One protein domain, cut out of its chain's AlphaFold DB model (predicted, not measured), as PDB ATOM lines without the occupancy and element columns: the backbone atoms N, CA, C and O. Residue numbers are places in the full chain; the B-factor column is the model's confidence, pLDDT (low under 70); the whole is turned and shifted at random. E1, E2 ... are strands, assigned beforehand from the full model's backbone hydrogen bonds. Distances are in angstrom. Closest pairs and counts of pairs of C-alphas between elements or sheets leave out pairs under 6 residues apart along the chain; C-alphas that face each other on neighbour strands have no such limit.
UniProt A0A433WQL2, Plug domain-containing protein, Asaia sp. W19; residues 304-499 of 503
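This is residues 304 to 499 of the 503 residues of the protein "Plug domain-containing protein" of Asaia sp. W19 (UniProt A0A433WQL2). This is a single long, twisted sheet, arched along its length, with the six long strands E1, E2, E3, E5, E8 and E9 side by side. At one end of the arch E2 and E3 bend, short E6 and E7 pair with E3, and the unnamed stretches 304 to 327 and 438 to 459 gather; short E4 pairs with E5 at the other end. The printed part has 196 residues with no named helix and nine strands, E1 to E9 in order, in one branched, antiparallel sheet: all strand. It is an extended rod, with a radius of gyration of the C-alphas of 26.3 A and spans of 79 by 37 by 24 A.

Residues 304 to 327 have no named element, but residues 309 to 310 pair with 313 to 314, antiparallel. E1, residues 328 to 343, and E2, residues 348 to 372, form a hairpin at 167 degrees, with N 334 and O 358 2.8 A apart. E3, residues 377 to 401, forms a hairpin with E2 on the other side from E1; N 353 and O 396 are 2.8 A apart. These three make a meander, each strand the antiparallel neighbour of the one before. E2 bends by 61 degrees at residue 364 and E3 by 63 degrees at residue 382. E3 runs on into E4, residues 403 to 405, at 65 degrees. E4 and E5, residues 408 to 425, form a hairpin, with N 410 and O 403 2.8 A apart. E5 is antiparallel to E3 at 147 degrees, with N 399 and O 414 2.7 A apart. E5 runs on into E6, residues 428 to 430, at 53 degrees. E6 and E7, residues 434 to 437, lie on the same side of E3 as E5; N 429 and O 384 are 2.9 A apart, N 434 and O 380 2.8 A. E8, residues 460 to 476, is antiparallel to E5, with N 413 and O 472 2.8 A apart. E9, residues 482 to 497, forms a hairpin with E8; N 463 and O 495 are 2.8 A apart. E1 and E9 are edge strands and are apart.

E1 begins at C-alpha 328 (-4.212, 94.390, -39.305) and is 48.2 A long. E2 is 68.0 A, E3 66.1 A, E5 53.2 A and E8 49.5 A. E9 is 46.6 A and ends at C-alpha 497 (-29.449, 91.230, -33.765).

The C-alphas of Thr 375 and Arg 407, the two farthest apart, are 79.6 A apart. The printed part has no cut. The link from E7 to E8, 22 residues, is long; the other links are tight. Mean pLDDT of the printed part is 95.7, and no printed residue is under 70.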
ATOM      1  N   ASP A 304      -2.306  88.430 -36.415       94.62
ATOM      2  CA  ASP A 304      -1.704  87.172 -36.856       94.62
ATOM      3  C   ASP A 304      -2.441  86.003 -36.210       94.62
ATOM      4  O   ASP A 304      -2.250  85.699 -35.034       94.62
ATOM      5  N   ARG A 305      -3.292  85.320 -36.984       91.69
ATOM      6  CA  ARG A 305      -4.090  84.175 -36.505       91.69
ATOM      7  C   ARG A 305      -3.238  82.947 -36.144       91.69
ATOM      8  O   ARG A 305      -3.796  81.964 -35.662       91.69
ATOM      9  N   GLY A 306      -1.921  83.006 -36.337       90.69
ATOM     10  CA  GLY A 306      -0.969  81.994 -35.911       90.69
ATOM     11  C   GLY A 306      -0.690  80.948 -36.985       90.69
ATOM     12  O   GLY A 306      -0.732  81.216 -38.188       90.69
ATOM     13  N   ALA A 307      -0.332  79.745 -36.541       90.38
ATOM     14  CA  ALA A 307      -0.044  78.619 -37.420       90.38
ATOM     15  C   ALA A 307      -1.313  77.809 -37.719       90.38
ATOM     16  O   ALA A 307      -2.173  77.623 -36.860       90.38
ATOM     17  N   VAL A 308      -1.400  77.287 -38.941       92.69
ATOM     18  CA  VAL A 308      -2.413  76.297 -39.320       92.69
ATOM     19  C   VAL A 308      -1.779  74.914 -39.207       92.69
ATOM     20  O   VAL A 308      -0.657  74.701 -39.671       92.69
ATOM     21  N   PHE A 309      -2.497  73.980 -38.592       93.00
ATOM     22  CA  PHE A 309      -2.025  72.618 -38.363       93.00
ATOM     23  C   PHE A 309      -2.793  71.614 -39.217       93.00
ATOM     24  O   PHE A 309      -3.986  71.775 -39.483       93.00
ATOM     25  N   MET A 310      -2.096  70.555 -39.618       90.62
ATOM     26  CA  MET A 310      -2.683  69.345 -40.173       90.62
ATOM     27  C   MET A 310      -2.193  68.148 -39.361       90.62
ATOM     28  O   MET A 310      -1.002  67.829 -39.360       90.62
ATOM     29  N   GLY A 311      -3.113  67.501 -38.644       89.88
ATOM     30  CA  GLY A 311      -2.722  66.609 -37.553       89.88
ATOM     31  C   GLY A 311      -1.873  67.386 -36.543       89.88
ATOM     32  O   GLY A 311      -2.241  68.491 -36.157       89.88
ATOM     33  N   ASN A 312      -0.703  66.849 -36.197       92.00
ATOM     34  CA  ASN A 312       0.229  67.492 -35.263       92.00
ATOM     35  C   ASN A 312       1.308  68.344 -35.953       92.00
ATOM     36  O   ASN A 312       2.180  68.885 -35.279       92.00
ATOM     37  N   ASN A 313       1.269  68.476 -37.285       91.50
ATOM     38  CA  ASN A 313       2.306  69.172 -38.041       91.50
ATOM     39  C   ASN A 313       1.831  70.566 -38.480       91.50
ATOM     40  O   ASN A 313       0.764  70.677 -39.098       91.50
ATOM     41  N   PRO A 314       2.603  71.636 -38.213       93.94
ATOM     42  CA  PRO A 314       2.318  72.945 -38.782       93.94
ATOM     43  C   PRO A 314       2.567  72.913 -40.294       93.94
ATOM     44  O   PRO A 314       3.530  72.313 -40.770       93.94
ATOM     45  N   ILE A 315       1.704  73.577 -41.064       94.62
ATOM     46  CA  ILE A 315       1.814  73.588 -42.534       94.62
ATOM     47  C   ILE A 315       2.794  74.655 -43.051       94.62
ATOM     48  O   ILE A 315       3.141  74.657 -44.230       94.62
ATOM     49  N   SER A 316       3.234  75.571 -42.182       94.44
ATOM     50  CA  SER A 316       4.231  76.606 -42.467       94.44
ATOM     51  C   SER A 316       5.267  76.684 -41.347       94.44
ATOM     52  O   SER A 316       5.006  76.317 -40.202       94.44
ATOM     53  N   GLY A 317       6.461  77.183 -41.676       92.94
ATOM     54  CA  GLY A 317       7.494  77.450 -40.675       92.94
ATOM     55  C   GLY A 317       7.081  78.560 -39.693       92.94
ATOM     56  O   GLY A 317       6.270  79.423 -40.046       92.94
ATOM     57  N   PRO A 318       7.678  78.614 -38.489       91.94
ATOM     58  CA  PRO A 318       7.289  79.560 -37.439       91.94
ATOM     59  C   PRO A 318       7.395  81.024 -37.885       91.94
ATOM     60  O   PRO A 318       6.540  81.830 -37.545       91.94
ATOM     61  N   GLN A 319       8.366  81.357 -38.737       92.25
ATOM     62  CA  GLN A 319       8.555  82.716 -39.262       92.25
ATOM     63  C   GLN A 319       7.661  83.058 -40.467       92.25
ATOM     64  O   GLN A 319       7.541  84.223 -40.834       92.25
ATOM     65  N   LYS A 320       7.030  82.055 -41.095       94.19
ATOM     66  CA  LYS A 320       6.227  82.202 -42.318       94.19
ATOM     67  C   LYS A 320       4.746  82.307 -41.970       94.19
ATOM     68  O   LYS A 320       4.105  81.298 -41.656       94.19
ATOM     69  N   ARG A 321       4.199  83.520 -42.045       95.38
ATOM     70  CA  ARG A 321       2.761  83.761 -41.871       95.38
ATOM     71  C   ARG A 321       1.948  83.220 -43.047       95.38
ATOM     72  O   ARG A 321       2.442  83.154 -44.175       95.38
ATOM     73  N   VAL A 322       0.700  82.844 -42.777       95.44
ATOM     74  CA  VAL A 322      -0.262  82.337 -43.778       95.44
ATOM     75  C   VAL A 322      -1.249  83.406 -44.265       95.44
ATOM     76  O   VAL A 322      -2.116  83.129 -45.092       95.44
ATOM     77  N   ASP A 323      -1.131  84.626 -43.754       94.94
ATOM     78  CA  ASP A 323      -1.969  85.769 -44.094       94.94
ATOM     79  C   ASP A 323      -1.267  86.690 -45.114       94.94
ATOM     80  O   ASP A 323      -0.522  86.214 -45.975       94.94
ATOM     81  N   GLU A 324      -1.569  87.987 -45.086       96.62
ATOM     82  CA  GLU A 324      -1.043  88.985 -46.019       96.62
ATOM     83  C   GLU A 324      -0.500  90.219 -45.282       96.62
ATOM     84  O   GLU A 324      -1.060  90.574 -44.242       96.62
ATOM     85  N   PRO A 325       0.491  90.948 -45.842       96.25
ATOM     86  CA  PRO A 325       1.094  92.132 -45.216       96.25
ATOM     87  C   PRO A 325       0.124  93.252 -44.844       96.25
ATOM     88  O   PRO A 325       0.395  94.033 -43.936       96.25
ATOM     89  N   TRP A 326      -1.014  93.343 -45.533       96.06
ATOM     90  CA  TRP A 326      -2.049  94.325 -45.225       96.06
ATOM     91  C   TRP A 326      -2.924  93.927 -44.024       96.06
ATOM     92  O   TRP A 326      -3.703  94.756 -43.558       96.06
ATOM     93  N   THR A 327      -2.827  92.697 -43.516       97.00
ATOM     94  CA  THR A 327      -3.640  92.203 -42.395       97.00
ATOM     95  C   THR A 327      -3.326  92.974 -41.112       97.00
ATOM     96  O   THR A 327      -2.175  93.029 -40.679       97.00
ATOM     97  N   ALA A 328      -4.352  93.558 -40.497       97.19
ATOM     98  CA  ALA A 328      -4.212  94.390 -39.305       97.19
ATOM     99  C   ALA A 328      -5.541  94.528 -38.551       97.19
ATOM    100  O   ALA A 328      -6.617  94.401 -39.144       97.19
ATOM    101  N   SER A 329      -5.443  94.860 -37.266       97.12
ATOM    102  CA  SER A 329      -6.525  95.430 -36.463       97.12
ATOM    103  C   SER A 329      -6.124  96.835 -36.037       97.12
ATOM    104  O   SER A 329      -5.023  97.040 -35.532       97.12
ATOM    105  N   PHE A 330      -6.994  97.810 -36.255       97.62
ATOM    106  CA  PHE A 330      -6.680  99.214 -36.027       97.62
ATOM    107  C   PHE A 330      -7.918  99.974 -35.573       97.62
ATOM    108  O   PHE A 330      -9.045  99.520 -35.783       97.62
ATOM    109  N   GLY A 331      -7.701 101.112 -34.931       97.56
ATOM    110  CA  GLY A 331      -8.787 101.891 -34.373       97.56
ATOM    111  C   GLY A 331      -8.327 102.894 -33.336       97.56
ATOM    112  O   GLY A 331      -7.133 103.056 -33.077       97.56
ATOM    113  N   THR A 332      -9.308 103.536 -32.721       98.25
ATOM    114  CA  THR A 332      -9.103 104.476 -31.623       98.25
ATOM    115  C   THR A 332      -9.945 104.075 -30.428       98.25
ATOM    116  O   THR A 332     -11.108 103.697 -30.579       98.25
ATOM    117  N   ARG A 333      -9.379 104.210 -29.230       98.06
ATOM    118  CA  ARG A 333     -10.073 103.998 -27.967       98.06
ATOM    119  C   ARG A 333     -10.025 105.244 -27.106       98.06
ATOM    120  O   ARG A 333      -8.978 105.863 -26.942       98.06
ATOM    121  N   HIS A 334     -11.166 105.546 -26.513       98.44
ATOM    122  CA  HIS A 334     -11.349 106.596 -25.530       98.44
ATOM    123  C   HIS A 334     -11.870 105.966 -24.242       98.44
ATOM    124  O   HIS A 334     -12.776 105.136 -24.288       98.44
ATOM    125  N   LEU A 335     -11.332 106.374 -23.098       98.50
ATOM    126  CA  LEU A 335     -11.853 106.049 -21.776       98.50
ATOM    127  C   LEU A 335     -11.902 107.328 -20.950       98.50
ATOM    128  O   LEU A 335     -10.906 108.030 -20.835       98.50
ATOM    129  N   VAL A 336     -13.049 107.603 -20.341       98.62
ATOM    130  CA  VAL A 336     -13.189 108.550 -19.236       98.62
ATOM    131  C   VAL A 336     -13.578 107.744 -18.007       98.62
ATOM    132  O   VAL A 336     -14.547 106.989 -18.051       98.62
ATOM    133  N   ALA A 337     -12.848 107.912 -16.912       98.00
ATOM    134  CA  ALA A 337     -13.157 107.297 -15.629       98.00
ATOM    135  C   ALA A 337     -13.119 108.357 -14.529       98.00
ATOM    136  O   ALA A 337     -12.261 109.242 -14.522       98.00
ATOM    137  N   SER A 338     -14.063 108.285 -13.599       97.94
ATOM    138  CA  SER A 338     -14.170 109.229 -12.498       97.94
ATOM    139  C   SER A 338     -14.627 108.544 -11.222       97.94
ATOM    140  O   SER A 338     -15.418 107.598 -11.238       97.94
ATOM    141  N   HIS A 339     -14.142 109.054 -10.098       96.88
ATOM    142  CA  HIS A 339     -14.697 108.727  -8.797       96.88
ATOM    143  C   HIS A 339     -14.750 109.962  -7.904       96.88
ATOM    144  O   HIS A 339     -13.907 110.854  -7.984       96.88
ATOM    145  N   LEU A 340     -15.743 109.967  -7.024       98.12
ATOM    146  CA  LEU A 340     -16.040 110.993  -6.043       98.12
ATOM    147  C   LEU A 340     -16.308 110.305  -4.705       98.12
ATOM    148  O   LEU A 340     -17.284 109.575  -4.552       98.12
ATOM    149  N   GLY A 341     -15.432 110.529  -3.736       98.06
ATOM    150  CA  GLY A 341     -15.589 110.113  -2.353       98.06
ATOM    151  C   GLY A 341     -16.117 111.245  -1.479       98.06
ATOM    152  O   GLY A 341     -15.651 112.379  -1.577       98.06
ATOM    153  N   TYR A 342     -17.039 110.917  -0.575       98.19
ATOM    154  CA  TYR A 342     -17.478 111.798   0.501       98.19
ATOM    155  C   TYR A 342     -17.434 111.076   1.843       98.19
ATOM    156  O   TYR A 342     -18.068 110.036   2.023       98.19
ATOM    157  N   ARG A 343     -16.700 111.634   2.806       97.94
ATOM    158  CA  ARG A 343     -16.674 111.142   4.187       97.94
ATOM    159  C   ARG A 343     -17.838 111.740   4.973       97.94
ATOM    160  O   ARG A 343     -17.829 112.931   5.290       97.94
ATOM    161  N   LEU A 344     -18.817 110.903   5.306       96.44
ATOM    162  CA  LEU A 344     -19.948 111.275   6.159       96.44
ATOM    163  C   LEU A 344     -19.487 111.445   7.615       96.44
ATOM    164  O   LEU A 344     -19.861 112.416   8.278       96.44
ATOM    165  N   GLY A 345     -18.607 110.546   8.064       94.25
ATOM    166  CA  GLY A 345     -18.027 110.522   9.404       94.25
ATOM    167  C   GLY A 345     -16.629 109.899   9.417       94.25
ATOM    168  O   GLY A 345     -15.954 109.835   8.389       94.25
ATOM    169  N   ALA A 346     -16.184 109.452  10.593       92.38
ATOM    170  CA  ALA A 346     -14.908 108.746  10.740       92.38
ATOM    171  C   ALA A 346     -14.947 107.328  10.143       92.38
ATOM    172  O   ALA A 346     -13.930 106.848   9.651       92.38
ATOM    173  N   HIS A 347     -16.130 106.709  10.147       95.94
ATOM    174  CA  HIS A 347     -16.347 105.302   9.808       95.94
ATOM    175  C   HIS A 347     -17.192 105.093   8.549       95.94
ATOM    176  O   HIS A 347     -17.335 103.965   8.098       95.94
ATOM    177  N   ASP A 348     -17.728 106.170   7.970       97.31
ATOM    178  CA  ASP A 348     -18.714 106.114   6.893       97.31
ATOM    179  C   ASP A 348     -18.265 106.932   5.687       97.31
ATOM    180  O   ASP A 348     -17.944 108.127   5.793       97.31
ATOM    181  N   ARG A 349     -18.296 106.298   4.517       97.62
ATOM    182  CA  ARG A 349     -17.898 106.901   3.247       97.62
ATOM    183  C   ARG A 349     -18.883 106.539   2.146       97.62
ATOM    184  O   ARG A 349     -19.174 105.373   1.916       97.62
ATOM    185  N   LEU A 350     -19.326 107.551   1.412       98.38
ATOM    186  CA  LEU A 350     -19.979 107.375   0.120       98.38
ATOM    187  C   LEU A 350     -18.929 107.450  -0.985       98.38
ATOM    188  O   LEU A 350     -18.011 108.273  -0.921       98.38
ATOM    189  N   ARG A 351     -19.059 106.607  -2.004       97.94
ATOM    190  CA  ARG A 351     -18.245 106.663  -3.219       97.94
ATOM    191  C   ARG A 351     -19.144 106.544  -4.440       97.94
ATOM    192  O   ARG A 351     -19.717 105.492  -4.686       97.94
ATOM    193  N   LEU A 352     -19.219 107.610  -5.224       98.50
ATOM    194  CA  LEU A 352     -19.767 107.578  -6.573       98.50
ATOM    195  C   LEU A 352     -18.616 107.290  -7.537       98.50
ATOM    196  O   LEU A 352     -17.614 107.996  -7.527       98.50
ATOM    197  N   SER A 353     -18.735 106.254  -8.353       97.50
ATOM    198  CA  SER A 353     -17.764 105.911  -9.394       97.50
ATOM    199  C   SER A 353     -18.484 105.737 -10.716       97.50
ATOM    200  O   SER A 353     -19.640 105.323 -10.746       97.50
ATOM    201  N   GLY A 354     -17.832 106.079 -11.815       97.62
ATOM    202  CA  GLY A 354     -18.415 105.884 -13.127       97.62
ATOM    203  C   GLY A 354     -17.417 106.122 -14.236       97.62
ATOM    204  O   GLY A 354     -16.362 106.725 -14.043       97.62
ATOM    205  N   GLY A 355     -17.757 105.633 -15.414       98.12
ATOM    206  CA  GLY A 355     -16.905 105.771 -16.572       98.12
ATOM    207  C   GLY A 355     -17.624 105.422 -17.853       98.12
ATOM    208  O   GLY A 355     -18.676 104.785 -17.856       98.12
ATOM    209  N   TYR A 356     -17.031 105.870 -18.947       98.56
ATOM    210  CA  TYR A 356     -17.473 105.586 -20.296       98.56
ATOM    211  C   TYR A 356     -16.251 105.303 -21.152       98.56
ATOM    212  O   TYR A 356     -15.280 106.059 -21.126       98.56
ATOM    213  N   ASN A 357     -16.302 104.227 -21.921       98.19
ATOM    214  CA  ASN A 357     -15.311 103.937 -22.935       98.19
ATOM    215  C   ASN A 357     -15.966 103.662 -24.280       98.19
ATOM    216  O   ASN A 357     -17.114 103.225 -24.359       98.19
ATOM    217  N   ARG A 358     -15.203 103.940 -25.332       98.00
ATOM    218  CA  ARG A 358     -15.579 103.722 -26.722       98.00
ATOM    219  C   ARG A 358     -14.357 103.283 -27.516       98.00
ATOM    220  O   ARG A 358     -13.310 103.909 -27.412       98.00
ATOM    221  N   ASP A 359     -14.517 102.229 -28.297       98.00
ATOM    222  CA  ASP A 359     -13.530 101.647 -29.199       98.00
ATOM    223  C   ASP A 359     -14.128 101.636 -30.611       98.00
ATOM    224  O   ASP A 359     -15.099 100.921 -30.882       98.00
ATOM    225  N   ASP A 360     -13.578 102.472 -31.488       97.69
ATOM    226  CA  ASP A 360     -13.891 102.503 -32.915       97.69
ATOM    227  C   ASP A 360     -12.932 101.525 -33.612       97.69
ATOM    228  O   ASP A 360     -11.796 101.853 -33.952       97.69
ATOM    229  N   TYR A 361     -13.385 100.279 -33.740       97.00
ATOM    230  CA  TYR A 361     -12.600  99.118 -34.137       97.00
ATOM    231  C   TYR A 361     -12.786  98.770 -35.613       97.00
ATOM    232  O   TYR A 361     -13.901  98.675 -36.138       97.00
ATOM    233  N   HIS A 362     -11.672  98.443 -36.258       96.56
ATOM    234  CA  HIS A 362     -11.636  97.872 -37.592       96.56
ATOM    235  C   HIS A 362     -10.654  96.703 -37.647       96.56
ATOM    236  O   HIS A 362      -9.627  96.675 -36.961       96.56
ATOM    237  N   ASP A 363     -10.942  95.744 -38.520       96.81
ATOM    238  CA  ASP A 363      -9.945  94.766 -38.932       96.81
ATOM    239  C   ASP A 363     -10.060  94.419 -40.406       96.81
ATOM    240  O   ASP A 363     -11.082  94.619 -41.061       96.81
ATOM    241  N   ARG A 364      -8.964  93.875 -40.916       96.94
ATOM    242  CA  ARG A 364      -8.903  93.220 -42.212       96.94
ATOM    243  C   ARG A 364      -7.947  92.053 -42.112       96.94
ATOM    244  O   ARG A 364      -6.866  92.183 -41.542       96.94
ATOM    245  N   GLN A 365      -8.349  90.921 -42.665       96.12
ATOM    246  CA  GLN A 365      -7.634  89.664 -42.517       96.12
ATOM    247  C   GLN A 365      -7.672  88.824 -43.789       96.12
ATOM    248  O   GLN A 365      -8.708  88.690 -44.445       96.12
ATOM    249  N   ALA A 366      -6.529  88.222 -44.100       96.75
ATOM    250  CA  ALA A 366      -6.445  87.071 -44.981       96.75
ATOM    251  C   ALA A 366      -6.708  85.812 -44.144       96.75
ATOM    252  O   ALA A 366      -5.820  85.296 -43.474       96.75
ATOM    253  N   ASP A 367      -7.957  85.356 -44.145       95.31
ATOM    254  CA  ASP A 367      -8.447  84.239 -43.341       95.31
ATOM    255  C   ASP A 367      -8.185  82.896 -44.044       95.31
ATOM    256  O   ASP A 367      -8.750  82.664 -45.120       95.31
ATOM    257  N   PRO A 368      -7.370  81.998 -43.466       95.00
ATOM    258  CA  PRO A 368      -7.225  80.629 -43.949       95.00
ATOM    259  C   PRO A 368      -8.535  79.851 -43.806       95.00
ATOM    260  O   PRO A 368      -9.167  79.888 -42.753       95.00
ATOM    261  N   SER A 369      -8.935  79.105 -44.839       93.62
ATOM    262  CA  SER A 369     -10.167  78.307 -44.807       93.62
ATOM    263  C   SER A 369      -9.919  76.802 -44.807       93.62
ATOM    264  O   SER A 369     -10.518  76.086 -44.011       93.62
ATOM    265  N   SER A 370      -9.077  76.295 -45.711       94.19
ATOM    266  CA  SER A 370      -8.829  74.852 -45.838       94.19
ATOM    267  C   SER A 370      -7.516  74.561 -46.555       94.19
ATOM    268  O   SER A 370      -7.134  75.275 -47.478       94.19
ATOM    269  N   TYR A 371      -6.831  73.494 -46.143       96.00
ATOM    270  CA  TYR A 371      -5.538  73.077 -46.686       96.00
ATOM    271  C   TYR A 371      -5.630  71.673 -47.296       96.00
ATOM    272  O   TYR A 371      -6.222  70.775 -46.699       96.00
ATOM    273  N   SER A 372      -5.046  71.479 -48.481       95.38
ATOM    274  CA  SER A 372      -4.997  70.187 -49.175       95.38
ATOM    275  C   SER A 372      -3.574  69.620 -49.151       95.38
ATOM    276  O   SER A 372      -2.717  70.142 -49.865       95.38
ATOM    277  N   PRO A 373      -3.302  68.515 -48.427       93.38
ATOM    278  CA  PRO A 373      -1.950  67.963 -48.332       93.38
ATOM    279  C   PRO A 373      -1.466  67.366 -49.649       93.38
ATOM    280  O   PRO A 373      -0.278  67.394 -49.934       93.38
ATOM    281  N   ARG A 374      -2.392  66.862 -50.475       94.69
ATOM    282  CA  ARG A 374      -2.075  66.299 -51.794       94.69
ATOM    283  C   ARG A 374      -1.505  67.339 -52.754       94.69
ATOM    284  O   ARG A 374      -0.728  66.989 -53.628       94.69
ATOM    285  N   THR A 375      -1.926  68.594 -52.614       95.94
ATOM    286  CA  THR A 375      -1.550  69.679 -53.537       95.94
ATOM    287  C   THR A 375      -0.663  70.740 -52.890       95.94
ATOM    288  O   THR A 375      -0.070  71.539 -53.599       95.94
ATOM    289  N   GLY A 376      -0.597  70.798 -51.556       95.62
ATOM    290  CA  GLY A 376       0.073  71.867 -50.813       95.62
ATOM    291  C   GLY A 376      -0.666  73.213 -50.821       95.62
ATOM    292  O   GLY A 376      -0.141  74.195 -50.300       95.62
ATOM    293  N   VAL A 377      -1.872  73.286 -51.395       97.19
ATOM    294  CA  VAL A 377      -2.631  74.538 -51.521       97.19
ATOM    295  C   VAL A 377      -3.427  74.824 -50.248       97.19
ATOM    296  O   VAL A 377      -4.200  73.982 -49.783       97.19
ATOM    297  N   LEU A 378      -3.286  76.044 -49.727       97.25
ATOM    298  CA  LEU A 378      -4.148  76.625 -48.701       97.25
ATOM    299  C   LEU A 378      -5.130  77.602 -49.354       97.25
ATOM    300  O   LEU A 378      -4.728  78.616 -49.928       97.25
ATOM    301  N   LEU A 379      -6.421  77.311 -49.235       97.19
ATOM    302  CA  LEU A 379      -7.475  78.258 -49.561       97.19
ATOM    303  C   LEU A 379      -7.531  79.350 -48.494       97.19
ATOM    304  O   LEU A 379      -7.506  79.066 -47.293       97.19
ATOM    305  N   ARG A 380      -7.623  80.599 -48.946       97.25
ATOM    306  CA  ARG A 380      -7.745  81.785 -48.094       97.25
ATOM    307  C   ARG A 380      -8.811  82.719 -48.642       97.25
ATOM    308  O   ARG A 380      -9.166  82.635 -49.813       97.25
ATOM    309  N   ARG A 381      -9.308  83.631 -47.818       97.19
ATOM    310  CA  ARG A 381     -10.262  84.667 -48.238       97.19
ATOM    311  C   ARG A 381     -10.005  85.969 -47.505       97.19
ATOM    312  O   ARG A 381      -9.534  85.970 -46.372       97.19
ATOM    313  N   TYR A 382     -10.372  87.074 -48.130       97.88
ATOM    314  CA  TYR A 382     -10.446  88.355 -47.455       97.88
ATOM    315  C   TYR A 382     -11.665  88.380 -46.528       97.88
ATOM    316  O   TYR A 382     -12.766  87.999 -46.943       97.88
ATOM    317  N   ARG A 383     -11.477  88.841 -45.288       97.44
ATOM    318  CA  ARG A 383     -12.557  89.260 -44.384       97.44
ATOM    319  C   ARG A 383     -12.211  90.604 -43.758       97.44
ATOM    320  O   ARG A 383     -11.037  90.867 -43.507       97.44
ATOM    321  N   ALA A 384     -13.214  91.418 -43.468       97.25
ATOM    322  CA  ALA A 384     -13.021  92.652 -42.718       97.25
ATOM    323  C   ALA A 384     -14.279  93.034 -41.943       97.25
ATOM    324  O   ALA A 384     -15.388  92.978 -42.485       97.25
ATOM    325  N   ASN A 385     -14.081  93.457 -40.699       95.12
ATOM    326  CA  ASN A 385     -15.090  94.149 -39.909       95.12
ATOM    327  C   ASN A 385     -14.948  95.661 -40.136       95.12
ATOM    328  O   ASN A 385     -13.927  96.256 -39.782       95.12
ATOM    329  N   GLY A 386     -15.958  96.276 -40.758       88.38
ATOM    330  CA  GLY A 386     -16.012  97.715 -40.995       88.38
ATOM    331  C   GLY A 386     -16.994  98.418 -40.059       88.38
ATOM    332  O   GLY A 386     -18.141  97.993 -39.932       88.38
ATOM    333  N   GLY A 387     -16.557  99.525 -39.452       88.25
ATOM    334  CA  GLY A 387     -17.416 100.393 -38.642       88.25
ATOM    335  C   GLY A 387     -17.912  99.711 -37.371       88.25
ATOM    336  O   GLY A 387     -19.096  99.812 -37.055       88.25
ATOM    337  N   THR A 388     -17.043  98.959 -36.687       96.12
ATOM    338  CA  THR A 388     -17.385  98.392 -35.383       96.12
ATOM    339  C   THR A 388     -17.189  99.453 -34.312       96.12
ATOM    340  O   THR A 388     -16.104  99.993 -34.161       96.12
ATOM    341  N   ILE A 389     -18.231  99.727 -33.544       97.25
ATOM    342  CA  ILE A 389     -18.201 100.603 -32.380       97.25
ATOM    343  C   ILE A 389     -18.555  99.742 -31.177       97.25
ATOM    344  O   ILE A 389     -19.657  99.196 -31.105       97.25
ATOM    345  N   ARG A 390     -17.633  99.636 -30.224       97.25
ATOM    346  CA  ARG A 390     -17.885  99.040 -28.908       97.25
ATOM    347  C   ARG A 390     -17.869 100.154 -27.883       97.25
ATOM    348  O   ARG A 390     -16.921 100.926 -27.854       97.25
ATOM    349  N   ALA A 391     -18.892 100.259 -27.052       97.25
ATOM    350  CA  ALA A 391     -18.956 101.285 -26.028       97.25
ATOM    351  C   ALA A 391     -19.575 100.742 -24.747       97.25
ATOM    352  O   ALA A 391     -20.658 100.162 -24.783       97.25
ATOM    353  N   ASN A 392     -18.916 100.983 -23.619       96.75
ATOM    354  CA  ASN A 392     -19.420 100.611 -22.305       96.75
ATOM    355  C   ASN A 392     -19.524 101.858 -21.431       96.75
ATOM    356  O   ASN A 392     -18.604 102.670 -21.389       96.75
ATOM    357  N   GLY A 393     -20.625 101.993 -20.702       97.44
ATOM    358  CA  GLY A 393     -20.807 103.002 -19.669       97.44
ATOM    359  C   GLY A 393     -21.250 102.351 -18.370       97.44
ATOM    360  O   GLY A 393     -22.109 101.471 -18.389       97.44
ATOM    361  N   SER A 394     -20.690 102.779 -17.245       97.38
ATOM    362  CA  SER A 394     -21.134 102.331 -15.928       97.38
ATOM    363  C   SER A 394     -21.129 103.456 -14.905       97.38
ATOM    364  O   SER A 394     -20.349 104.406 -14.992       97.38
ATOM    365  N   VAL A 395     -22.020 103.345 -13.925       98.44
ATOM    366  CA  VAL A 395     -22.065 104.202 -12.741       98.44
ATOM    367  C   VAL A 395     -22.445 103.356 -11.534       98.44
ATOM    368  O   VAL A 395     -23.307 102.486 -11.625       98.44
ATOM    369  N   ALA A 396     -21.798 103.602 -10.402       98.19
ATOM    370  CA  ALA A 396     -22.057 102.916  -9.149       98.19
ATOM    371  C   ALA A 396     -21.969 103.886  -7.972       98.19
ATOM    372  O   ALA A 396     -21.055 104.711  -7.904       98.19
ATOM    373  N   LEU A 397     -22.898 103.748  -7.030       98.56
ATOM    374  CA  LEU A 397     -22.866 104.423  -5.739       98.56
ATOM    375  C   LEU A 397     -22.651 103.370  -4.654       98.56
ATOM    376  O   LEU A 397     -23.514 102.520  -4.438       98.56
ATOM    377  N   ASP A 398     -21.508 103.444  -3.980       98.38
ATOM    378  CA  ASP A 398     -21.149 102.602  -2.845       98.38
ATOM    379  C   ASP A 398     -21.306 103.381  -1.528       98.38
ATOM    380  O   ASP A 398     -20.878 104.533  -1.414       98.38
ATOM    381  N   TYR A 399     -21.831 102.716  -0.506       98.44
ATOM    382  CA  TYR A 399     -21.719 103.075   0.902       98.44
ATOM    383  C   TYR A 399     -20.777 102.082   1.585       98.44
ATOM    384  O   TYR A 399     -21.017 100.872   1.586       98.44
ATOM    385  N   LEU A 400     -19.686 102.603   2.139       97.69
ATOM    386  CA  LEU A 400     -18.651 101.848   2.833       97.69
ATOM    387  C   LEU A 400     -18.664 102.255   4.301       97.69
ATOM    388  O   LEU A 400     -18.461 103.433   4.611       97.69
ATOM    389  N   ALA A 401     -18.873 101.280   5.177       97.50
ATOM    390  CA  ALA A 401     -18.906 101.491   6.611       97.50
ATOM    391  C   ALA A 401     -18.007 100.500   7.369       97.50
ATOM    392  O   ALA A 401     -17.711  99.403   6.880       97.50
ATOM    393  N   ASP A 402     -17.553 100.923   8.545       96.81
ATOM    394  CA  ASP A 402     -16.722 100.151   9.473       96.81
ATOM    395  C   ASP A 402     -17.143 100.453  10.918       96.81
ATOM    396  O   ASP A 402     -16.688 101.430  11.516       96.81
ATOM    397  N   HIS A 403     -18.054  99.641  11.461       96.94
ATOM    398  CA  HIS A 403     -18.716  99.898  12.745       96.94
ATOM    399  C   HIS A 403     -18.538  98.762  13.741       96.94
ATOM    400  O   HIS A 403     -18.414  97.602  13.367       96.94
ATOM    401  N   MET A 404     -18.622  99.086  15.031       96.94
ATOM    402  CA  MET A 404     -18.781  98.088  16.091       96.94
ATOM    403  C   MET A 404     -20.269  97.870  16.377       96.94
ATOM    404  O   MET A 404     -20.918  98.740  16.957       96.94
ATOM    405  N   LEU A 405     -20.805  96.706  16.013       95.31
ATOM    406  CA  LEU A 405     -22.183  96.295  16.302       95.31
ATOM    407  C   LEU A 405     -22.148  94.997  17.106       95.31
ATOM    408  O   LEU A 405     -21.390  94.085  16.796       95.31
ATOM    409  N   TRP A 406     -22.919  94.923  18.194       94.00
ATOM    410  CA  TRP A 406     -22.954  93.747  19.079       94.00
ATOM    411  C   TRP A 406     -21.562  93.230  19.506       94.00
ATOM    412  O   TRP A 406     -21.337  92.029  19.601       94.00
ATOM    413  N   ARG A 407     -20.628  94.154  19.792       95.50
ATOM    414  CA  ARG A 407     -19.218  93.887  20.168       95.50
ATOM    415  C   ARG A 407     -18.367  93.226  19.071       95.50
ATOM    416  O   ARG A 407     -17.238  92.837  19.353       95.50
ATOM    417  N   MET A 408     -18.867  93.151  17.845       96.94
ATOM    418  CA  MET A 408     -18.149  92.673  16.666       96.94
ATOM    419  C   MET A 408     -17.880  93.851  15.730       96.94
ATOM    420  O   MET A 408     -18.667  94.797  15.679       96.94
ATOM    421  N   ARG A 409     -16.766  93.812  14.994       96.50
ATOM    422  CA  ARG A 409     -16.477  94.807  13.951       96.50
ATOM    423  C   ARG A 409     -17.130  94.355  12.647       96.50
ATOM    424  O   ARG A 409     -16.928  93.216  12.237       96.50
ATOM    425  N   HIS A 410     -17.890  95.242  12.024       97.31
ATOM    426  CA  HIS A 410     -18.624  95.022  10.783       97.31
ATOM    427  C   HIS A 410     -18.074  95.936   9.693       97.31
ATOM    428  O   HIS A 410     -18.163  97.162   9.790       97.31
ATOM    429  N   GLU A 411     -17.535  95.336   8.639       96.62
ATOM    430  CA  GLU A 411     -17.076  96.027   7.439       96.62
ATOM    431  C   GLU A 411     -18.142  95.933   6.338       96.62
ATOM    432  O   GLU A 411     -18.069  95.122   5.411       96.62
ATOM    433  N   LEU A 412     -19.149  96.800   6.439       97.19
ATOM    434  CA  LEU A 412     -20.317  96.794   5.564       97.19
ATOM    435  C   LEU A 412     -20.049  97.522   4.243       97.19
ATOM    436  O   LEU A 412     -19.596  98.670   4.232       97.19
ATOM    437  N   THR A 413     -20.385  96.886   3.127       97.62
ATOM    438  CA  THR A 413     -20.408  97.473   1.783       97.62
ATOM    439  C   THR A 413     -21.799  97.307   1.192       97.62
ATOM    440  O   THR A 413     -22.224  96.190   0.916       97.62
ATOM    441  N   ALA A 414     -22.497  98.410   0.953       98.38
ATOM    442  CA  ALA A 414     -23.773  98.422   0.248       98.38
ATOM    443  C   ALA A 414     -23.640  99.262  -1.017       98.38
ATOM    444  O   ALA A 414     -22.888 100.233  -1.030       98.38
ATOM    445  N   GLY A 415     -24.369  98.939  -2.075       98.25
ATOM    446  CA  GLY A 415     -24.346  99.795  -3.248       98.25
ATOM    447  C   GLY A 415     -25.366  99.447  -4.307       98.25
ATOM    448  O   GLY A 415     -26.041  98.419  -4.261       98.25
ATOM    449  N   ILE A 416     -25.452 100.351  -5.271       98.69
ATOM    450  CA  ILE A 416     -26.237 100.198  -6.489       98.69
ATOM    451  C   ILE A 416     -25.345 100.482  -7.689       98.69
ATOM    452  O   ILE A 416     -24.423 101.295  -7.600       98.69
ATOM    453  N   ASP A 417     -25.603  99.811  -8.804       98.19
ATOM    454  CA  ASP A 417     -24.903 100.069 -10.057       98.19
ATOM    455  C   ASP A 417     -25.817  99.947 -11.276       98.19
ATOM    456  O   ASP A 417     -26.852  99.275 -11.252       98.19
ATOM    457  N   TYR A 418     -25.422 100.655 -12.330       98.19
ATOM    458  CA  TYR A 418     -25.980 100.546 -13.665       98.19
ATOM    459  C   TYR A 418     -24.840 100.426 -14.677       98.19
ATOM    460  O   TYR A 418     -23.866 101.178 -14.617       98.19
ATOM    461  N   GLU A 419     -24.976  99.502 -15.622       97.56
ATOM    462  CA  GLU A 419     -24.033  99.282 -16.718       97.56
ATOM    463  C   GLU A 419     -24.807  99.188 -18.038       97.56
ATOM    464  O   GLU A 419     -25.826  98.499 -18.122       97.56
ATOM    465  N   ASN A 420     -24.319  99.862 -19.077       97.19
ATOM    466  CA  ASN A 420     -24.762  99.695 -20.456       97.19
ATOM    467  C   ASN A 420     -23.557  99.321 -21.320       97.19
ATOM    468  O   ASN A 420     -22.548 100.024 -21.318       97.19
ATOM    469  N   ARG A 421     -23.668  98.227 -22.067       95.81
ATOM    470  CA  ARG A 421     -22.668  97.763 -23.026       95.81
ATOM    471  C   ARG A 421     -23.301  97.698 -24.394       95.81
ATOM    472  O   ARG A 421     -24.328  97.049 -24.580       95.81
ATOM    473  N   ASN A 422     -22.684  98.360 -25.352       95.62
ATOM    474  CA  ASN A 422     -23.154  98.445 -26.716       95.62
ATOM    475  C   ASN A 422     -22.057  97.962 -27.667       95.62
ATOM    476  O   ASN A 422     -20.906  98.375 -27.558       95.62
ATOM    477  N   GLN A 423     -22.418  97.103 -28.609       95.44
ATOM    478  CA  GLN A 423     -21.583  96.753 -29.742       95.44
ATOM    479  C   GLN A 423     -22.416  96.846 -31.013       95.44
ATOM    480  O   GLN A 423     -23.323  96.047 -31.235       95.44
ATOM    481  N   ASN A 424     -22.045  97.787 -31.873       95.44
ATOM    482  CA  ASN A 424     -22.584  97.907 -33.217       95.44
ATOM    483  C   ASN A 424     -21.480  97.576 -34.211       95.44
ATOM    484  O   ASN A 424     -20.384  98.109 -34.105       95.44
ATOM    485  N   GLN A 425     -21.752  96.718 -35.182       93.81
ATOM    486  CA  GLN A 425     -20.854  96.454 -36.299       93.81
ATOM    487  C   GLN A 425     -21.547  96.861 -37.582       93.81
ATOM    488  O   GLN A 425     -22.658  96.403 -37.837       93.81
ATOM    489  N   GLY A 426     -20.876  97.661 -38.404       93.06
ATOM    490  CA  GLY A 426     -21.340  97.994 -39.742       93.06
ATOM    491  C   GLY A 426     -21.228  96.821 -40.722       93.06
ATOM    492  O   GLY A 426     -21.548  95.663 -40.424       93.06
ATOM    493  N   ALA A 427     -20.795  97.126 -41.943       93.75
ATOM    494  CA  ALA A 427     -20.676  96.132 -42.996       93.75
ATOM    495  C   ALA A 427     -19.546  95.129 -42.708       93.75
ATOM    496  O   ALA A 427     -18.401  95.498 -42.439       93.75
ATOM    497  N   PHE A 428     -19.870  93.844 -42.835       96.06
ATOM    498  CA  PHE A 428     -18.887  92.770 -42.900       96.06
ATOM    499  C   PHE A 428     -18.541  92.495 -44.358       96.06
ATOM    500  O   PHE A 428     -19.423  92.162 -45.153       96.06
ATOM    501  N   TYR A 429     -17.264  92.581 -44.711       96.81
ATOM    502  CA  TYR A 429     -16.800  92.312 -46.069       96.81
ATOM    503  C   TYR A 429     -16.176  90.928 -46.155       96.81
ATOM    504  O   TYR A 429     -15.443  90.513 -45.259       96.81
ATOM    505  N   GLN A 430     -16.445  90.216 -47.248       96.75
ATOM    506  CA  GLN A 430     -15.906  88.883 -47.488       96.75
ATOM    507  C   GLN A 430     -15.676  88.620 -48.983       96.75
ATOM    508  O   GLN A 430     -16.505  88.984 -49.819       96.75
ATOM    509  N   SER A 431     -14.571  87.958 -49.333       97.44
ATOM    510  CA  SER A 431     -14.346  87.409 -50.678       97.44
ATOM    511  C   SER A 431     -14.726  85.925 -50.770       97.44
ATOM    512  O   SER A 431     -14.926  85.239 -49.763       97.44
ATOM    513  N   ALA A 432     -14.785  85.394 -51.994       96.38
ATOM    514  CA  ALA A 432     -14.731  83.948 -52.193       96.38
ATOM    515  C   ALA A 432     -13.374  83.389 -51.724       96.38
ATOM    516  O   ALA A 432     -12.397  84.134 -51.595       96.38
ATOM    517  N   ASN A 433     -13.321  82.079 -51.478       96.94
ATOM    518  CA  ASN A 433     -12.057  81.396 -51.224       96.94
ATOM    519  C   ASN A 433     -11.194  81.413 -52.490       96.94
ATOM    520  O   ASN A 433     -11.675  81.102 -53.578       96.94
ATOM    521  N   GLN A 434      -9.916  81.722 -52.321       97.12
ATOM    522  CA  GLN A 434      -8.905  81.765 -53.362       97.12
ATOM    523  C   GLN A 434      -7.797  80.756 -53.042       97.12
ATOM    524  O   GLN A 434      -7.334  80.675 -51.902       97.12
ATOM    525  N   GLY A 435      -7.391  79.975 -54.044       95.38
ATOM    526  CA  GLY A 435      -6.240  79.072 -53.963       95.38
ATOM    527  C   GLY A 435      -4.928  79.734 -54.391       95.38
ATOM    528  O   GLY A 435      -4.818  80.957 -54.440       95.38
ATOM    529  N   GLY A 436      -3.927  78.910 -54.706       94.62
ATOM    530  CA  GLY A 436      -2.625  79.375 -55.205       94.62
ATOM    531  C   GLY A 436      -1.650  79.864 -54.129       94.62
ATOM    532  O   GLY A 436      -0.564  80.320 -54.466       94.62
ATOM    533  N   PHE A 437      -1.999  79.752 -52.844       97.50
ATOM    534  CA  PHE A 437      -1.070  80.001 -51.743       97.50
ATOM    535  C   PHE A 437      -0.504  78.679 -51.216       97.50
ATOM    536  O   PHE A 437      -1.266  77.782 -50.849       97.50
ATOM    537  N   PHE A 438       0.822  78.578 -51.153       97.00
ATOM    538  CA  PHE A 438       1.549  77.388 -50.711       97.00
ATOM    539  C   PHE A 438       2.305  77.699 -49.410       97.00
ATOM    540  O   PHE A 438       3.360  78.325 -49.461       97.00
ATOM    541  N   PRO A 439       1.814  77.281 -48.229       95.81
ATOM    542  CA  PRO A 439       2.393  77.690 -46.941       95.81
ATOM    543  C   PRO A 439       3.856  77.265 -46.718       95.81
ATOM    544  O   PRO A 439       4.589  77.928 -45.981       95.81
ATOM    545  N   ALA A 440       4.303  76.193 -47.380       93.06
ATOM    546  CA  ALA A 440       5.699  75.754 -47.359       93.06
ATOM    547  C   ALA A 440       6.641  76.758 -48.057       93.06
ATOM    548  O   ALA A 440       7.759  76.999 -47.589       93.06
ATOM    549  N   ASN A 441       6.171  77.397 -49.132       94.12
ATOM    550  CA  ASN A 441       6.894  78.413 -49.893       94.12
ATOM    551  C   ASN A 441       5.959  79.587 -50.243       94.12
ATOM    552  O   ASN A 441       5.459  79.666 -51.367       94.12
ATOM    553  N   PRO A 442       5.645  80.451 -49.261       95.19
ATOM    554  CA  PRO A 442       4.599  81.448 -49.418       95.19
ATOM    555  C   PRO A 442       5.044  82.577 -50.349       95.19
ATOM    556  O   PRO A 442       6.123  83.144 -50.186       95.19
ATOM    557  N   VAL A 443       4.161  82.943 -51.278       95.81
ATOM    558  CA  VAL A 443       4.254  84.170 -52.076       95.81
ATOM    559  C   VAL A 443       3.116  85.086 -51.637       95.81
ATOM    560  O   VAL A 443       1.943  84.719 -51.731       95.81
ATOM    561  N   TYR A 444       3.473  86.253 -51.106       96.56
ATOM    562  CA  TYR A 444       2.534  87.244 -50.578       96.56
ATOM    563  C   TYR A 444       2.068  88.221 -51.665       96.56
ATOM    564  O   TYR A 444       2.683  88.330 -52.722       96.56
ATOM    565  N   GLY A 445       0.972  88.931 -51.404       95.75
ATOM    566  CA  GLY A 445       0.341  89.876 -52.330       95.75
ATOM    567  C   GLY A 445      -0.660  89.238 -53.297       95.75
ATOM    568  O   GLY A 445      -1.307  89.949 -54.059       95.75
ATOM    569  N   GLY A 446      -0.825  87.911 -53.254       94.81
ATOM    570  CA  GLY A 446      -1.730  87.184 -54.147       94.81
ATOM    571  C   GLY A 446      -3.213  87.342 -53.803       94.81
ATOM    572  O   GLY A 446      -4.055  87.137 -54.672       94.81
ATOM    573  N   LEU A 447      -3.552  87.701 -52.560       97.19
ATOM    574  CA  LEU A 447      -4.927  87.958 -52.128       97.19
ATOM    575  C   LEU A 447      -5.152  89.465 -51.941       97.19
ATOM    576  O   LEU A 447      -4.576  90.087 -51.043       97.19
ATOM    577  N   ALA A 448      -6.021  90.047 -52.767       95.94
ATOM    578  CA  ALA A 448      -6.381  91.457 -52.670       95.94
ATOM    579  C   ALA A 448      -7.275  91.728 -51.440       95.94
ATOM    580  O   ALA A 448      -8.159  90.917 -51.146       95.94
ATOM    581  N   PRO A 449      -7.118  92.876 -50.748       96.06
ATOM    582  CA  PRO A 449      -7.941  93.256 -49.601       96.06
ATOM    583  C   PRO A 449      -9.323  93.781 -50.030       96.06
ATOM    584  O   PRO A 449      -9.734  94.882 -49.670       96.06
ATOM    585  N   VAL A 450     -10.024  93.014 -50.864       94.94
ATOM    586  CA  VAL A 450     -11.300  93.399 -51.467       94.94
ATOM    587  C   VAL A 450     -12.312  92.286 -51.241       94.94
ATOM    588  O   VAL A 450     -12.078  91.119 -51.550       94.94
ATOM    589  N   GLY A 451     -13.471  92.658 -50.708       94.12
ATOM    590  CA  GLY A 451     -14.588  91.755 -50.466       94.12
ATOM    591  C   GLY A 451     -15.909  92.423 -50.792       94.12
ATOM    592  O   GLY A 451     -16.006  93.645 -50.863       94.12
ATOM    593  N   ARG A 452     -16.943  91.606 -50.972       95.62
ATOM    594  CA  ARG A 452     -18.325  92.076 -51.089       95.62
ATOM    595  C   ARG A 452     -18.966  92.085 -49.709       95.62
ATOM    596  O   ARG A 452     -18.552  91.332 -48.827       95.62
ATOM    597  N   VAL A 453     -19.982  92.920 -49.529       95.25
ATOM    598  CA  VAL A 453     -20.756  92.943 -48.287       95.25
ATOM    599  C   VAL A 453     -21.445  91.592 -48.093       95.25
ATOM    600  O   VAL A 453     -22.166  91.111 -48.967       95.25
ATOM    601  N   ASN A 454     -21.232  90.976 -46.935       93.81
ATOM    602  CA  ASN A 454     -21.961  89.799 -46.494       93.81
ATOM    603  C   ASN A 454     -23.169  90.260 -45.675       93.81
ATOM    604  O   ASN A 454     -23.041  90.618 -44.500       93.81
ATOM    605  N   ALA A 455     -24.350  90.234 -46.290       90.75
ATOM    606  CA  ALA A 455     -25.568  90.742 -45.668       90.75
ATOM    607  C   ALA A 455     -25.940  90.027 -44.358       90.75
ATOM    608  O   ALA A 455     -26.498  90.668 -43.477       90.75
ATOM    609  N   ALA A 456     -25.609  88.740 -44.201       90.19
ATOM    610  CA  ALA A 456     -25.948  87.955 -43.009       90.19
ATOM    611  C   ALA A 456     -25.033  88.238 -41.801       90.19
ATOM    612  O   ALA A 456     -25.418  87.998 -40.656       90.19
ATOM    613  N   ASN A 457     -23.820  88.735 -42.057       90.94
ATOM    614  CA  ASN A 457     -22.817  89.025 -41.029       90.94
ATOM    615  C   ASN A 457     -22.625  90.527 -40.763       90.94
ATOM    616  O   ASN A 457     -21.839  90.893 -39.894       90.94
ATOM    617  N   SER A 458     -23.325  91.386 -41.503       93.62
ATOM    618  CA  SER A 458     -23.294  92.844 -41.335       93.62
ATOM    619  C   SER A 458     -24.329  93.316 -40.313       93.62
ATOM    620  O   SER A 458     -25.242  92.562 -39.981       93.62
ATOM    621  N   ASN A 459     -24.226  94.568 -39.865       92.25
ATOM    622  CA  ASN A 459     -25.207  95.224 -38.992       92.25
ATOM    623  C   ASN A 459     -25.463  94.435 -37.698       92.25
ATOM    624  O   ASN A 459     -26.610  94.217 -37.313       92.25
ATOM    625  N   LEU A 460     -24.395  93.949 -37.052       92.38
ATOM    626  CA  LEU A 460     -24.518  93.394 -35.701       92.38
ATOM    627  C   LEU A 460     -24.921  94.532 -34.765       92.38
ATOM    628  O   LEU A 460     -24.278  95.578 -34.776       92.38
ATOM    629  N   GLN A 461     -25.934  94.310 -33.944       94.19
ATOM    630  CA  GLN A 461     -26.297  95.180 -32.839       94.19
ATOM    631  C   GLN A 461     -26.418  94.328 -31.588       94.19
ATOM    632  O   GLN A 461     -27.125  93.320 -31.573       94.19
ATOM    633  N   GLN A 462     -25.723  94.733 -30.541       94.69
ATOM    634  CA  GLN A 462     -25.822  94.141 -29.221       94.69
ATOM    635  C   GLN A 462     -25.900  95.273 -28.209       94.69
ATOM    636  O   GLN A 462     -25.000  96.104 -28.134       94.69
ATOM    637  N   ASN A 463     -26.958  95.296 -27.409       96.06
ATOM    638  CA  ASN A 463     -27.064  96.157 -26.247       96.06
ATOM    639  C   ASN A 463     -27.382  95.309 -25.022       96.06
ATOM    640  O   ASN A 463     -28.391  94.611 -24.993       96.06
ATOM    641  N   ILE A 464     -26.510  95.370 -24.024       95.38
ATOM    642  CA  ILE A 464     -26.720  94.767 -22.716       95.38
ATOM    643  C   ILE A 464     -26.857  95.910 -21.732       95.38
ATOM    644  O   ILE A 464     -25.950  96.730 -21.610       95.38
ATOM    645  N   ASN A 465     -27.963  95.958 -21.010       96.62
ATOM    646  CA  ASN A 465     -28.124  96.855 -19.882       96.62
ATOM    647  C   ASN A 465     -28.301  96.035 -18.609       96.62
ATOM    648  O   ASN A 465     -28.866  94.944 -18.614       96.62
ATOM    649  N   SER A 466     -27.786  96.548 -17.503       97.19
ATOM    650  CA  SER A 466     -28.022  95.935 -16.209       97.19
ATOM    651  C   SER A 466     -28.120  96.974 -15.118       97.19
ATOM    652  O   SER A 466     -27.374  97.947 -15.125       97.19
ATOM    653  N   ALA A 467     -29.030  96.735 -14.182       98.31
ATOM    654  CA  ALA A 467     -29.205  97.520 -12.971       98.31
ATOM    655  C   ALA A 467     -29.126  96.572 -11.781       98.31
ATOM    656  O   ALA A 467     -29.587  95.427 -11.862       98.31
ATOM    657  N   SER A 468     -28.498  96.987 -10.690       98.25
ATOM    658  CA  SER A 468     -28.273  96.095  -9.555       98.25
ATOM    659  C   SER A 468     -28.229  96.817  -8.224       98.25
ATOM    660  O   SER A 468     -27.862  97.986  -8.147       98.25
ATOM    661  N   GLY A 469     -28.563  96.071  -7.174       98.62
ATOM    662  CA  GLY A 469     -28.316  96.428  -5.784       98.62
ATOM    663  C   GLY A 469     -27.579  95.289  -5.091       98.62
ATOM    664  O   GLY A 469     -27.857  94.118  -5.358       98.62
ATOM    665  N   TYR A 470     -26.623  95.614  -4.232       98.31
ATOM    666  CA  TYR A 470     -25.818  94.628  -3.519       98.31
ATOM    667  C   TYR A 470     -25.482  95.079  -2.105       98.31
ATOM    668  O   TYR A 470     -25.425  96.267  -1.790       98.31
ATOM    669  N   LEU A 471     -25.241  94.084  -1.263       98.38
ATOM    670  CA  LEU A 471     -24.854  94.223   0.127       98.38
ATOM    671  C   LEU A 471     -23.835  93.134   0.454       98.38
ATOM    672  O   LEU A 471     -24.033  91.977   0.090       98.38
ATOM    673  N   LYS A 472     -22.767  93.489   1.157       97.44
ATOM    674  CA  LYS A 472     -21.788  92.568   1.727       97.44
ATOM    675  C   LYS A 472     -21.408  93.052   3.118       97.44
ATOM    676  O   LYS A 472     -21.224  94.251   3.300       97.44
ATOM    677  N   ASP A 473     -21.238  92.132   4.052       97.12
ATOM    678  CA  ASP A 473     -20.705  92.408   5.381       97.12
ATOM    679  C   ASP A 473     -19.591  91.409   5.714       97.12
ATOM    680  O   ASP A 473     -19.789  90.197   5.567       97.12
ATOM    681  N   ASN A 474     -18.430  91.917   6.138       96.19
ATOM    682  CA  ASN A 474     -17.400  91.107   6.788       96.19
ATOM    683  C   ASN A 474     -17.471  91.359   8.299       96.19
ATOM    684  O   ASN A 474     -17.172  92.452   8.780       96.19
ATOM    685  N   ILE A 475     -17.844  90.326   9.043       96.69
ATOM    686  CA  ILE A 475     -18.058  90.352  10.485       96.69
ATOM    687  C   ILE A 475     -16.845  89.723  11.165       96.69
ATOM    688  O   ILE A 475     -16.604  88.519  11.053       96.69
ATOM    689  N   HIS A 476     -16.088  90.526  11.902       95.81
ATOM    690  CA  HIS A 476     -14.988  90.049  12.736       95.81
ATOM    691  C   HIS A 476     -15.559  89.491  14.046       95.81
ATOM    692  O   HIS A 476     -15.791  90.233  15.003       95.81
ATOM    693  N   LEU A 477     -15.807  88.178  14.068       94.75
ATOM    694  CA  LEU A 477     -16.338  87.450  15.226       94.75
ATOM    695  C   LEU A 477     -15.319  87.415  16.377       94.75
ATOM    696  O   LEU A 477     -15.686  87.490  17.547       94.75
ATOM    697  N   THR A 478     -14.031  87.302  16.035       92.31
ATOM    698  CA  THR A 478     -12.888  87.369  16.961       92.31
ATOM    699  C   THR A 478     -11.723  88.126  16.304       92.31
ATOM    700  O   THR A 478     -11.854  88.644  15.195       92.31
ATOM    701  N   SER A 479     -10.553  88.178  16.952       87.50
ATOM    702  CA  SER A 479      -9.328  88.733  16.352       87.50
ATOM    703  C   SER A 479      -8.771  87.910  15.181       87.50
ATOM    704  O   SER A 479      -7.936  88.417  14.435       87.50
ATOM    705  N   SER A 480      -9.207  86.659  15.016       91.81
ATOM    706  CA  SER A 480      -8.696  85.720  14.009       91.81
ATOM    707  C   SER A 480      -9.777  85.121  13.110       91.81
ATOM    708  O   SER A 480      -9.446  84.523  12.089       91.81
ATOM    709  N   LEU A 481     -11.056  85.273  13.465       94.44
ATOM    710  CA  LEU A 481     -12.179  84.703  12.730       94.44
ATOM    711  C   LEU A 481     -13.037  85.801  12.100       94.44
ATOM    712  O   LEU A 481     -13.599  86.647  12.798       94.44
ATOM    713  N   ILE A 482     -13.172  85.734  10.776       95.06
ATOM    714  CA  ILE A 482     -14.004  86.633   9.972       95.06
ATOM    715  C   ILE A 482     -15.073  85.797   9.270       95.06
ATOM    716  O   ILE A 482     -14.753  84.850   8.552       95.06
ATOM    717  N   ALA A 483     -16.340  86.157   9.457       95.19
ATOM    718  CA  ALA A 483     -17.459  85.627   8.689       95.19
ATOM    719  C   ALA A 483     -17.874  86.654   7.630       95.19
ATOM    720  O   ALA A 483     -18.097  87.813   7.953       95.19
ATOM    721  N   SER A 484     -17.986  86.247   6.366       95.38
ATOM    722  CA  SER A 484     -18.355  87.139   5.258       95.38
ATOM    723  C   SER A 484     -19.619  86.640   4.579       95.38
ATOM    724  O   SER A 484     -19.660  85.501   4.116       95.38
ATOM    725  N   GLY A 485     -20.614  87.511   4.446       95.44
ATOM    726  CA  GLY A 485     -21.859  87.232   3.732       95.44
ATOM    727  C   GLY A 485     -22.216  88.370   2.786       95.44
ATOM    728  O   GLY A 485     -21.938  89.532   3.072       95.44
ATOM    729  N   GLY A 486     -22.831  88.055   1.647       96.62
ATOM    730  CA  GLY A 486     -23.283  89.078   0.712       96.62
ATOM    731  C   GLY A 486     -24.351  88.591  -0.254       96.62
ATOM    732  O   GLY A 486     -24.480  87.397  -0.516       96.62
ATOM    733  N   VAL A 487     -25.118  89.539  -0.779       97.94
ATOM    734  CA  VAL A 487     -26.204  89.324  -1.732       97.94
ATOM    735  C   VAL A 487     -26.162  90.402  -2.809       97.94
ATOM    736  O   VAL A 487     -25.869  91.565  -2.532       97.94
ATOM    737  N   ARG A 488     -26.475  90.018  -4.046       97.81
ATOM    738  CA  ARG A 488     -26.713  90.934  -5.163       97.81
ATOM    739  C   ARG A 488     -28.022  90.560  -5.832       97.81
ATOM    740  O   ARG A 488     -28.237  89.399  -6.162       97.81
ATOM    741  N   TYR A 489     -28.849  91.560  -6.083       98.00
ATOM    742  CA  TYR A 489     -29.938  91.476  -7.040       98.00
ATOM    743  C   TYR A 489     -29.510  92.186  -8.323       98.00
ATOM    744  O   TYR A 489     -29.036  93.321  -8.266       98.00
ATOM    745  N   GLN A 490     -29.670  91.526  -9.468       97.69
ATOM    746  CA  GLN A 490     -29.306  92.079 -10.767       97.69
ATOM    747  C   GLN A 490     -30.406  91.821 -11.788       97.69
ATOM    748  O   GLN A 490     -30.783  90.680 -12.042       97.69
ATOM    749  N   TRP A 491     -30.878  92.902 -12.401       97.69
ATOM    750  CA  TRP A 491     -31.690  92.863 -13.607       97.69
ATOM    751  C   TRP A 491     -30.786  93.022 -14.830       97.69
ATOM    752  O   TRP A 491     -29.844  93.818 -14.799       97.69
ATOM    753  N   VAL A 492     -31.075  92.278 -15.898       96.56
ATOM    754  CA  VAL A 492     -30.343  92.334 -17.169       96.56
ATOM    755  C   VAL A 492     -31.340  92.361 -18.321       96.56
ATOM    756  O   VAL A 492     -32.223  91.507 -18.390       96.56
ATOM    757  N   GLY A 493     -31.165  93.299 -19.244       96.38
ATOM    758  CA  GLY A 493     -31.794  93.284 -20.557       96.38
ATOM    759  C   GLY A 493     -30.745  93.079 -21.645       96.38
ATOM    760  O   GLY A 493     -29.639  93.618 -21.587       96.38
ATOM    761  N   LEU A 494     -31.091  92.265 -22.640       95.19
ATOM    762  CA  LEU A 494     -30.257  91.990 -23.803       95.19
ATOM    763  C   LEU A 494     -31.085  92.216 -25.065       95.19
ATOM    764  O   LEU A 494     -32.080  91.532 -25.302       95.19
ATOM    765  N   HIS A 495     -30.620  93.134 -25.898       93.81
ATOM    766  CA  HIS A 495     -31.055  93.279 -27.276       93.81
ATOM    767  C   HIS A 495     -29.920  92.817 -28.179       93.81
ATOM    768  O   HIS A 495     -28.795  93.293 -28.053       93.81
ATOM    769  N   TYR A 496     -30.199  91.867 -29.066       93.00
ATOM    770  CA  TYR A 496     -29.201  91.300 -29.963       93.00
ATOM    771  C   TYR A 496     -29.799  91.041 -31.342       93.00
ATOM    772  O   TYR A 496     -30.910  90.522 -31.463       93.00
ATOM    773  N   GLY A 497     -29.037  91.362 -32.381       88.06
ATOM    774  CA  GLY A 497     -29.449  91.230 -33.765       88.06
ATOM    775  C   GLY A 497     -28.278  91.281 -34.732       88.06
ATOM    776  O   GLY A 497     -27.240  91.856 -34.424       88.06
ATOM    777  N   ARG A 498     -28.426  90.675 -35.912       88.12
ATOM    778  CA  ARG A 498     -27.458  90.793 -37.011       88.12
ATOM    779  C   ARG A 498     -28.150  90.614 -38.355       88.12
ATOM    780  O   ARG A 498     -29.008  89.745 -38.494       88.12
ATOM    781  N   GLY A 499     -27.705  91.368 -39.350       79.62
ATOM    782  CA  GLY A 499     -28.092  91.235 -40.748       79.62
ATOM    783  C   GLY A 499     -28.651  92.530 -41.334       79.62
ATOM    784  O   GLY A 499     -29.220  93.350 -40.629       79.62
TER     785      GLY A 499